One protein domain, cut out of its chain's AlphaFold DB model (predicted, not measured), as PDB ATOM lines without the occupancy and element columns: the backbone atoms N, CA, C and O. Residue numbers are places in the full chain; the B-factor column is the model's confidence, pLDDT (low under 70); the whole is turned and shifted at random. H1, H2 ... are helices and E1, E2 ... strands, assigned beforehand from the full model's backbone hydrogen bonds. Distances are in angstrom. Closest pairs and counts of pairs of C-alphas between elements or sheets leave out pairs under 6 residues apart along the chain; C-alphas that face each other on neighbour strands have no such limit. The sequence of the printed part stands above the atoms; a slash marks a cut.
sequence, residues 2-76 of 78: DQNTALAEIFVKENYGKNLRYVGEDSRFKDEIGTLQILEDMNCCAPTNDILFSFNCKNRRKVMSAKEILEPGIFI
ATOM      1  N   ASP A   2     115.581 175.832 131.038       82.19
ATOM      2  CA  ASP A   2     114.758 176.361 129.949       82.19
ATOM      3  C   ASP A   2     113.462 176.994 130.491       82.19
ATOM      4  O   ASP A   2     113.023 176.700 131.605       82.19
ATOM      5  N   GLN A   3     112.861 177.888 129.703       85.12
ATOM      6  CA  GLN A   3     111.666 178.638 130.097       85.12
ATOM      7  C   GLN A   3     110.465 177.733 130.422       85.12
ATOM      8  O   GLN A   3     109.684 178.068 131.310       85.12
ATOM      9  N   ASN A   4     110.315 176.591 129.742       88.50
ATOM     10  CA  ASN A   4     109.191 175.687 129.987       88.50
ATOM     11  C   ASN A   4     109.357 174.971 131.323       88.50
ATOM     12  O   ASN A   4     108.384 174.835 132.053       88.50
ATOM     13  N   THR A   5     110.575 174.560 131.675       90.50
ATOM     14  CA  THR A   5     110.851 173.920 132.966       90.50
ATOM     15  C   THR A   5     110.493 174.840 134.135       90.50
ATOM     16  O   THR A   5     109.766 174.426 135.035       90.50
ATOM     17  N   ALA A   6     110.888 176.116 134.077       91.50
ATOM     18  CA  ALA A   6     110.537 177.085 135.119       91.50
ATOM     19  C   ALA A   6     109.015 177.311 135.236       91.50
ATOM     20  O   ALA A   6     108.476 177.374 136.341       91.50
ATOM     21  N   LEU A   7     108.305 177.403 134.105       94.25
ATOM     22  CA  LEU A   7     106.844 177.546 134.088       94.25
ATOM     23  C   LEU A   7     106.135 176.292 134.613       94.25
ATOM     24  O   LEU A   7     105.173 176.404 135.370       94.25
ATOM     25  N   ALA A   8     106.625 175.108 134.252       94.38
ATOM     26  CA  ALA A   8     106.094 173.834 134.716       94.38
ATOM     27  C   ALA A   8     106.257 173.684 136.233       94.38
ATOM     28  O   ALA A   8     105.320 173.278 136.917       94.38
ATOM     29  N   GLU A   9     107.403 174.088 136.789       94.25
ATOM     30  CA  GLU A   9     107.590 174.128 138.238       94.25
ATOM     31  C   GLU A   9     106.592 175.047 138.939       94.25
ATOM     32  O   GLU A   9     106.026 174.654 139.960       94.25
ATOM     33  N   ILE A  10     106.377 176.261 138.418       95.56
ATOM     34  CA  ILE A  10     105.404 177.208 138.984       95.56
ATOM     35  C   ILE A  10     104.009 176.587 138.948       95.56
ATOM     36  O   ILE A  10     103.355 176.505 139.984       95.56
ATOM     37  N   PHE A  11     103.599 176.060 137.793       95.56
ATOM     38  CA  PHE A  11     102.301 175.416 137.621       95.56
ATOM     39  C   PHE A  11     102.084 174.264 138.615       95.56
ATOM     40  O   PHE A  11     101.027 174.170 139.244       95.56
ATOM     41  N   VAL A  12     103.089 173.404 138.809       95.50
ATOM     42  CA  VAL A  12     103.004 172.299 139.773       95.50
ATOM     43  C   VAL A  12     102.971 172.807 141.210       95.50
ATOM     44  O   VAL A  12     102.184 172.293 142.002       95.50
ATOM     45  N   LYS A  13     103.765 173.824 141.561       95.38
ATOM     46  CA  LYS A  13     103.768 174.430 142.906       95.38
ATOM     47  C   LYS A  13     102.423 175.087 143.232       95.38
ATOM     48  O   LYS A  13     101.901 174.888 144.326       95.38
ATOM     49  N   GLU A  14     101.814 175.792 142.281       95.94
ATOM     50  CA  GLU A  14     100.485 176.406 142.430       95.94
ATOM     51  C   GLU A  14      99.355 175.376 142.571       95.94
ATOM     52  O   GLU A  14      98.299 175.669 143.145       95.94
ATOM     53  N   ASN A  15      99.568 174.159 142.068       95.06
ATOM     54  CA  ASN A  15      98.616 173.053 142.135       95.06
ATOM     55  C   ASN A  15      99.044 171.931 143.089       95.06
ATOM     56  O   ASN A  15      98.445 170.852 143.093       95.06
ATOM     57  N   TYR A  16     100.049 172.181 143.927       93.31
ATOM     58  CA  TYR A  16     100.599 171.169 144.813       93.31
ATOM     59  C   TYR A  16      99.540 170.670 145.803       93.31
ATOM     60  O   TYR A  16      98.865 171.454 146.470       93.31
ATOM     61  N   GLY A  17      99.371 169.347 145.872       91.50
ATOM     62  CA  GLY A  17      98.376 168.696 146.728       91.50
ATOM     63  C   GLY A  17      96.916 168.851 146.282       91.50
ATOM     64  O   GLY A  17      96.036 168.283 146.928       91.50
ATOM     65  N   LYS A  18      96.631 169.571 145.187       96.00
ATOM     66  CA  LYS A  18      95.278 169.654 144.625       96.00
ATOM     67  C   LYS A  18      94.972 168.396 143.821       96.00
ATOM     68  O   LYS A  18      95.795 167.945 143.026       96.00
ATOM     69  N   ASN A  19      93.765 167.872 144.003       96.44
ATOM     70  CA  ASN A  19      93.246 166.825 143.138       96.44
ATOM     71  C   ASN A  19      92.868 167.438 141.790       96.44
ATOM     72  O   ASN A  19      92.024 168.332 141.710       96.44
ATOM     73  N   LEU A  20      93.507 166.942 140.741       96.62
ATOM     74  CA  LEU A  20      93.245 167.310 139.362       96.62
ATOM     75  C   LEU A  20      92.789 166.072 138.605       96.62
ATOM     76  O   LEU A  20      93.285 164.967 138.843       96.62
ATOM     77  N   ARG A  21      91.855 166.265 137.681       96.62
ATOM     78  CA  ARG A  21      91.448 165.245 136.724       96.62
ATOM     79  C   ARG A  21      92.262 165.407 135.452       96.62
ATOM     80  O   ARG A  21      92.322 166.508 134.902       96.62
ATOM     81  N   TYR A  22      92.843 164.314 134.972       95.94
ATOM     82  CA  TYR A  22      93.506 164.291 133.674       95.94
ATOM     83  C   TYR A  22      92.487 164.066 132.554       95.94
ATOM     84  O   TYR A  22      91.727 163.100 132.567       95.94
ATOM     85  N   VAL A  23      92.485 164.955 131.567       95.19
ATOM     86  CA  VAL A  23      91.573 164.922 130.410       95.19
ATOM     87  C   VAL A  23      92.319 164.906 129.069       95.19
ATOM     88  O   VAL A  23      91.705 165.094 128.022       95.19
ATOM     89  N   GLY A  24      93.633 164.660 129.091       91.50
ATOM     90  CA  GLY A  24      94.449 164.510 127.885       91.50
ATOM     91  C   GLY A  24      94.193 163.203 127.119       91.50
ATOM     92  O   GLY A  24      93.377 162.364 127.505       91.50
ATOM     93  N   GLU A  25      94.927 163.014 126.021       90.94
ATOM     94  CA  GLU A  25      94.693 161.918 125.066       90.94
ATOM     95  C   GLU A  25      95.118 160.525 125.566       90.94
ATOM     96  O   GLU A  25      94.661 159.513 125.029       90.94
ATOM     97  N   ASP A  26      95.969 160.432 126.600       90.31
ATOM     98  CA  ASP A  26      96.412 159.137 127.132       90.31
ATOM     99  C   ASP A  26      95.255 158.420 127.838       90.31
ATOM    100  O   ASP A  26      94.931 158.686 128.999       90.31
ATOM    101  N   SER A  27      94.658 157.459 127.134       91.38
ATOM    102  CA  SER A  27      93.513 156.667 127.593       91.38
ATOM    103  C   SER A  27      93.763 155.906 128.896       91.38
ATOM    104  O   SER A  27      92.810 155.542 129.579       91.38
ATOM    105  N   ARG A  28      95.026 155.688 129.285       92.12
ATOM    106  CA  ARG A  28      95.370 155.054 130.567       92.12
ATOM    107  C   ARG A  28      95.216 156.003 131.750       92.12
ATOM    108  O   ARG A  28      95.213 155.526 132.880       92.12
ATOM    109  N   PHE A  29      95.176 157.307 131.514       93.06
ATOM    110  CA  PHE A  29      95.055 158.327 132.555       93.06
ATOM    111  C   PHE A  29      93.797 159.178 132.396       93.06
ATOM    112  O   PHE A  29      93.476 159.945 133.294       93.06
ATOM    113  N   LYS A  30      93.081 159.062 131.273       93.12
ATOM    114  CA  LYS A  30      91.839 159.795 131.029       93.12
ATOM    115  C   LYS A  30      90.835 159.562 132.162       93.12
ATOM    116  O   LYS A  30      90.584 158.422 132.537       93.12
ATOM    117  N   ASP A  31      90.294 160.657 132.691       93.56
ATOM    118  CA  ASP A  31      89.379 160.718 133.837       93.56
ATOM    119  C   ASP A  31      89.959 160.253 135.185       93.56
ATOM    120  O   ASP A  31      89.259 160.299 136.200       93.56
ATOM    121  N   GLU A  32      91.241 159.881 135.249       96.25
ATOM    122  CA  GLU A  32      91.902 159.608 136.523       96.25
ATOM    123  C   GLU A  32      92.087 160.903 137.318       96.25
ATOM    124  O   GLU A  32      92.386 161.971 136.771       96.25
ATOM    125  N   ILE A  33      91.943 160.780 138.636       96.88
ATOM    126  CA  ILE A  33      92.151 161.862 139.595       96.88
ATOM    127  C   ILE A  33      93.464 161.606 140.328       96.88
ATOM    128  O   ILE A  33      93.737 160.493 140.790       96.88
ATOM    129  N   GLY A  34      94.281 162.645 140.440       96.56
ATOM    130  CA  GLY A  34      95.593 162.553 141.056       96.56
ATOM    131  C   GLY A  34      96.179 163.913 141.398       96.56
ATOM    132  O   GLY A  34      95.520 164.944 141.267       96.56
ATOM    133  N   THR A  35      97.436 163.906 141.823       97.25
ATOM    134  CA  THR A  35      98.186 165.112 142.189       97.25
ATOM    135  C   THR A  35      99.430 165.268 141.325       97.25
ATOM    136  O   THR A  35      99.981 164.291 140.811       97.25
ATOM    137  N   LEU A  36      99.886 166.509 141.166       96.88
ATOM    138  CA  LEU A  36     101.129 166.809 140.461       96.88
ATOM    139  C   LEU A  36     102.314 166.830 141.427       96.88
ATOM    140  O   LEU A  36     102.192 167.279 142.567       96.88
ATOM    141  N   GLN A  37     103.468 166.362 140.959       95.25
ATOM    142  CA  GLN A  37     104.710 166.364 141.724       95.25
ATOM    143  C   GLN A  37     105.910 166.632 140.813       95.25
ATOM    144  O   GLN A  37     105.985 166.098 139.706       95.25
ATOM    145  N   ILE A  38     106.860 167.426 141.306       93.75
ATOM    146  CA  ILE A  38     108.177 167.607 140.688       93.75
ATOM    147  C   ILE A  38     109.044 166.400 141.064       93.75
ATOM    148  O   ILE A  38     109.108 166.014 142.231       93.75
ATOM    149  N   LEU A  39     109.679 165.788 140.072       88.75
ATOM    150  CA  LEU A  39     110.635 164.707 140.243       88.75
ATOM    151  C   LEU A  39     112.040 165.283 140.076       88.75
ATOM    152  O   LEU A  39     112.414 165.729 138.993       88.75
ATOM    153  N   GLU A  40     112.803 165.265 141.161       74.06
ATOM    154  CA  GLU A  40     114.228 165.576 141.126       74.06
ATOM    155  C   GLU A  40     114.994 164.352 140.611       74.06
ATOM    156  O   GLU A  40     114.667 163.213 140.967       74.06
ATOM    157  N   ASP A  41     115.988 164.580 139.751       65.31
ATOM    158  CA  ASP A  41     116.845 163.509 139.258       65.31
ATOM    159  C   ASP A  41     117.583 162.848 140.433       65.31
ATOM    160  O   ASP A  41     118.344 163.487 141.159       65.31
ATOM    161  N   MET A  42     117.344 161.549 140.623       61.09
ATOM    162  CA  MET A  42     118.036 160.734 141.621       61.09
ATOM    163  C   MET A  42     119.239 159.981 141.031       61.09
ATOM    164  O   MET A  42     119.757 159.070 141.683       61.09
ATOM    165  N   ASN A  43     119.695 160.303 139.812       63.47
ATOM    166  CA  ASN A  43     120.891 159.684 139.246       63.47
ATOM    167  C   ASN A  43     122.121 159.983 140.107       63.47
ATOM    168  O   ASN A  43     122.728 161.050 140.051       63.47
ATOM    169  N   CYS A  44     122.540 158.970 140.859       61.78
ATOM    170  CA  CYS A  44     123.716 159.020 141.715       61.78
ATOM    171  C   CYS A  44     125.044 159.021 140.937       61.78
ATOM    172  O   CYS A  44     126.068 159.407 141.494       61.78
ATOM    173  N   CYS A  45     125.043 158.598 139.666       65.75
ATOM    174  CA  CYS A  45     126.258 158.422 138.861       65.75
ATOM    175  C   CYS A  45     126.521 159.558 137.857       65.75
ATOM    176  O   CYS A  45     127.652 159.713 137.402       65.75
ATOM    177  N   ALA A  46     125.495 160.331 137.497       61.22
ATOM    178  CA  ALA A  46     125.588 161.481 136.602       61.22
ATOM    179  C   ALA A  46     124.315 162.324 136.777       61.22
ATOM    180  O   ALA A  46     123.329 162.039 136.099       61.22
ATOM    181  N   PRO A  47     124.296 163.298 137.705       60.16
ATOM    182  CA  PRO A  47     123.136 164.157 137.885       60.16
ATOM    183  C   PRO A  47     122.884 164.902 136.578       60.16
ATOM    184  O   PRO A  47     123.673 165.753 136.153       60.16
ATOM    185  N   THR A  48     121.798 164.543 135.911       61.66
ATOM    186  CA  THR A  48     121.239 165.366 134.856       61.66
ATOM    187  C   THR A  48     120.500 166.492 135.565       61.66
ATOM    188  O   THR A  48     119.729 166.269 136.492       61.66
ATOM    189  N   ASN A  49     120.744 167.738 135.165       64.75
ATOM    190  CA  ASN A  49     119.974 168.875 135.682       64.75
ATOM    191  C   ASN A  49     118.540 168.892 135.104       64.75
ATOM    192  O   ASN A  49     117.929 169.958 135.000       64.75
ATOM    193  N   ASP A  50     118.033 167.734 134.676       72.44
ATOM    194  CA  ASP A  50     116.746 167.582 134.027       72.44
ATOM    195  C   ASP A  50     115.683 167.403 135.105       72.44
ATOM    196  O   ASP A  50     115.664 166.437 135.867       72.44
ATOM    197  N   ILE A  51     114.788 168.382 135.172       83.25
ATOM    198  CA  ILE A  51     113.647 168.361 136.075       83.25
ATOM    199  C   ILE A  51     112.509 167.650 135.354       83.25
ATOM    200  O   ILE A  51     112.072 168.068 134.278       83.25
ATOM    201  N   LEU A  52     112.028 166.565 135.954       88.12
ATOM    202  CA  LEU A  52     110.878 165.821 135.458       88.12
ATOM    203  C   LEU A  52     109.645 166.150 136.294       88.12
ATOM    204  O   LEU A  52     109.729 166.606 137.433       88.12
ATOM    205  N   PHE A  53     108.469 165.887 135.737       93.19
ATOM    206  CA  PHE A  53     107.205 166.086 136.433       93.19
ATOM    207  C   PHE A  53     106.401 164.798 136.425       93.19
ATOM    208  O   PHE A  53     106.620 163.902 135.607       93.19
ATOM    209  N   SER A  54     105.460 164.679 137.354       95.00
ATOM    210  CA  SER A  54     104.576 163.527 137.393       95.00
ATOM    211  C   SER A  54     103.156 163.857 137.803       95.00
ATOM    212  O   SER A  54     102.927 164.723 138.643       95.00
ATOM    213  N   PHE A  55     102.221 163.102 137.230       96.50
ATOM    214  CA  PHE A  55     100.839 163.005 137.676       96.50
ATOM    215  C   PHE A  55     100.643 161.665 138.391       96.50
ATOM    216  O   PHE A  55     100.835 160.595 137.805       96.50
ATOM    217  N   ASN A  56     100.314 161.731 139.679       96.06
ATOM    218  CA  ASN A  56     100.216 160.590 140.578       96.06
ATOM    219  C   ASN A  56      98.749 160.276 140.869       96.06
ATOM    220  O   ASN A  56      98.098 160.978 141.641       96.06
ATOM    221  N   CYS A  57      98.246 159.204 140.268       94.38
ATOM    222  CA  CYS A  57      96.935 158.635 140.558       94.38
ATOM    223  C   CYS A  57      97.075 157.520 141.602       94.38
ATOM    224  O   CYS A  57      98.176 157.045 141.890       94.38
ATOM    225  N   LYS A  58      95.946 157.010 142.105       90.88
ATOM    226  CA  LYS A  58      95.919 155.941 143.122       90.88
ATOM    227  C   LYS A  58      96.763 154.710 142.758       90.88
ATOM    228  O   LYS A  58      97.417 154.144 143.626       90.88
ATOM    229  N   ASN A  59      96.727 154.290 141.492       90.00
ATOM    230  CA  ASN A  59      97.325 153.024 141.045       90.00
ATOM    231  C   ASN A  59      98.499 153.202 140.071       90.00
ATOM    232  O   ASN A  59      99.078 152.212 139.630       90.00
ATOM    233  N   ARG A  60      98.800 154.435 139.649       92.38
ATOM    234  CA  ARG A  60      99.718 154.692 138.533       92.38
ATOM    235  C   ARG A  60     100.320 156.088 138.599       92.38
ATOM    236  O   ARG A  60      99.685 157.024 139.074       92.38
ATOM    237  N   ARG A  61     101.526 156.215 138.051       94.38
ATOM    238  CA  ARG A  61     102.241 157.480 137.876       94.38
ATOM    239  C   ARG A  61     102.491 157.709 136.390       94.38
ATOM    240  O   ARG A  61     103.034 156.826 135.727       94.38
ATOM    241  N   LYS A  62     102.134 158.886 135.881       94.12
ATOM    242  CA  LYS A  62     102.565 159.370 134.564       94.12
ATOM    243  C   LYS A  62     103.765 160.279 134.773       94.12
ATOM    244  O   LYS A  62     103.633 161.261 135.491       94.12
ATOM    245  N   VAL A  63     104.911 159.953 134.186       93.12
ATOM    246  CA  VAL A  63     106.056 160.875 134.112       93.12
ATOM    247  C   VAL A  63     105.878 161.727 132.861       93.12
ATOM    248  O   VAL A  63     105.487 161.202 131.821       93.12
ATOM    249  N   MET A  64     106.094 163.030 132.990       92.31
ATOM    250  CA  MET A  64     105.813 164.025 131.961       92.31
ATOM    251  C   MET A  64     106.965 165.022 131.874       92.31
ATOM    252  O   MET A  64     107.573 165.389 132.885       92.31
ATOM    253  N   SER A  65     107.241 165.480 130.659       91.81
ATOM    254  CA  SER A  65     108.125 166.615 130.406       91.81
ATOM    255  C   SER A  65     107.457 167.946 130.770       91.81
ATOM    256  O   SER A  65     106.233 168.040 130.896       91.81
ATOM    257  N   ALA A  66     108.262 169.009 130.867       92.00
ATOM    258  CA  ALA A  66     107.770 170.372 131.073       92.00
ATOM    259  C   ALA A  66     106.752 170.816 130.004       92.00
ATOM    260  O   ALA A  66     105.820 171.554 130.298       92.00
ATOM    261  N   LYS A  67     106.911 170.359 128.755       92.12
ATOM    262  CA  LYS A  67     105.989 170.710 127.664       92.12
ATOM    263  C   LYS A  67     104.647 170.009 127.802       92.12
ATOM    264  O   LYS A  67     103.619 170.642 127.605       92.12
ATOM    265  N   GLU A  68     104.666 168.725 128.147       92.38
ATOM    266  CA  GLU A  68     103.440 167.947 128.308       92.38
ATOM    267  C   GLU A  68     102.618 168.455 129.489       92.38
ATOM    268  O   GLU A  68     101.414 168.605 129.362       92.38
ATOM    269  N   ILE A  69     103.236 168.752 130.637       93.19
ATOM    270  CA  ILE A  69     102.478 169.195 131.821       93.19
ATOM    271  C   ILE A  69     101.843 170.583 131.648       93.19
ATOM    272  O   ILE A  69     100.834 170.876 132.284       93.19
ATOM    273  N   LEU A  70     102.430 171.418 130.786       94.75
ATOM    274  CA  LEU A  70     101.942 172.754 130.444       94.75
ATOM    275  C   LEU A  70     100.945 172.757 129.280       94.75
ATOM    276  O   LEU A  70     100.492 173.831 128.878       94.75
ATOM    277  N   GLU A  71     100.616 171.595 128.715       93.94
ATOM    278  CA  GLU A  71      99.668 171.518 127.614       93.94
ATOM    279  C   GLU A  71      98.298 172.076 128.057       93.94
ATOM    280  O   GLU A  71      97.737 171.644 129.069       93.94
ATOM    281  N   PRO A  72      97.737 173.075 127.358       90.31
ATOM    282  CA  PRO A  72      96.501 173.701 127.800       90.31
ATOM    283  C   PRO A  72      95.345 172.703 127.879       90.31
ATOM    284  O   PRO A  72      95.053 171.985 126.929       90.31
ATOM    285  N   GLY A  73      94.640 172.711 129.008       89.06
ATOM    286  CA  GLY A  73      93.397 171.961 129.165       89.06
ATOM    287  C   GLY A  73      93.559 170.471 129.454       89.06
ATOM    288  O   GLY A  73      92.541 169.796 129.499       89.06
ATOM    289  N   ILE A  74      94.766 169.950 129.703       94.38
ATOM    290  CA  ILE A  74      94.945 168.526 130.052       94.38
ATOM    291  C   ILE A  74      94.620 168.202 131.517       94.38
ATOM    292  O   ILE A  74      94.413 167.036 131.853       94.38
ATOM    293  N   PHE A  75      94.579 169.219 132.383       95.44
ATOM    294  CA  PHE A  75      94.219 169.103 133.792       95.44
ATOM    295  C   PHE A  75      93.091 170.068 134.127       95.44
ATOM    296  O   PHE A  75      93.164 171.257 133.811       95.44
ATOM    297  N   ILE A  76      92.075 169.561 134.818       95.00
ATOM    298  CA  ILE A  76      90.973 170.362 135.355       95.00
ATOM    299  C   ILE A  76      90.785 170.067 136.848       95.00
ATOM    300  O   ILE A  76      91.162 168.981 137.299       95.00
TER     301      ILE A  76
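What this domain is: This is residues 2 to 76 of the 78 residues of an uncharacterized protein of Erysipelotrichaceae bacterium NYU-BL-F16 (UniProt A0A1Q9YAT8). A strongly twisted sheet, built mainly of the three-strand meander E2, E3 and E4, has one face covered by the longer helix H1 and the short helix H2, while no named helix lies over its other face. The short strand E1 meets the start of E2, and the last printed residues, 75 to 76, pair with it; at the other end of the sheet, residues 42 to 47 of the link between E2 and E3 stick out. The printed part has 75 residues, with the elements in the order H1, E1, E2, E3, E4, H2 and the sheet order E1, E2, E3, E4, in which E2, E3 and E4 are antiparallel neighbours. The class is mixed, helices and strands, with 36 residues, under half, in named elements. The whole is compact, with a radius of gyration of the C-alphas of 12.4 A and spans of 37 by 26 by 22 A.

How they stand to each other: Start at E2, residues 33 to 39, and E3, residues 52 to 57, an antiparallel hairpin at 155 degrees, where N 37 and O 54 are 2.9 A apart and N 39 and O 52 are 2.8 A apart, both within hydrogen-bond range. E4, residues 61 to 64, forms the next hairpin with E3, antiparallel at 151 degrees, with N 55 and O 62 within hydrogen-bond range at 2.9 A. These three make a meander, each strand the antiparallel neighbour of the one before. E1, residues 20 to 22, meets E2 only at a point, where C-alphas 21 and 33 face each other at 4.5 A. E1 and E4 are the edge strands and are apart. Now look at H1, residues 3 to 14: it is on the sheet at a height of 8.8 A, over E2, and slantwise to the strands at 45 degrees to E2 on the local plane. Its closest C-alpha pair with E2 is Val 12 and Leu 36, 5.8 A. H2, residues 66 to 69, is on the same face at a height of 8.4 A and only just over E3, on which 3 of its 4 C-alphas fall. H1 touches H2 with residues 4 to 8 alone, the closest C-alphas being those of Thr 5 and Ala 66, 5.1 A. In H1 every O i to N i+4 pair is within hydrogen-bond range; H2 is too short for such a pair.

Where its parts are: Find C-alpha 33 at (92.151, 161.862, 139.595); from there E2 runs 18.7 A to C-alpha 39. E3 spans 16.5 A, E4 9.5 A and E1 6.4 A. H1 begins at C-alpha 3, (111.666, 178.638, 130.097), and runs 16.8 A; H2 spans 5.5 A and ends at C-alpha 69, (102.478, 169.195, 131.821).

The domain as a whole: The two C-alphas farthest apart are those of Cys 45 and Ile 76, 37.4 A. The printed part has no cut, and its one long link is E2 to E3, in which residues 42 to 47 stand free. Look at the B-factor column there: residues 41 to 49 are under 70, against a mean pLDDT of 89.0 for the printed part of this model.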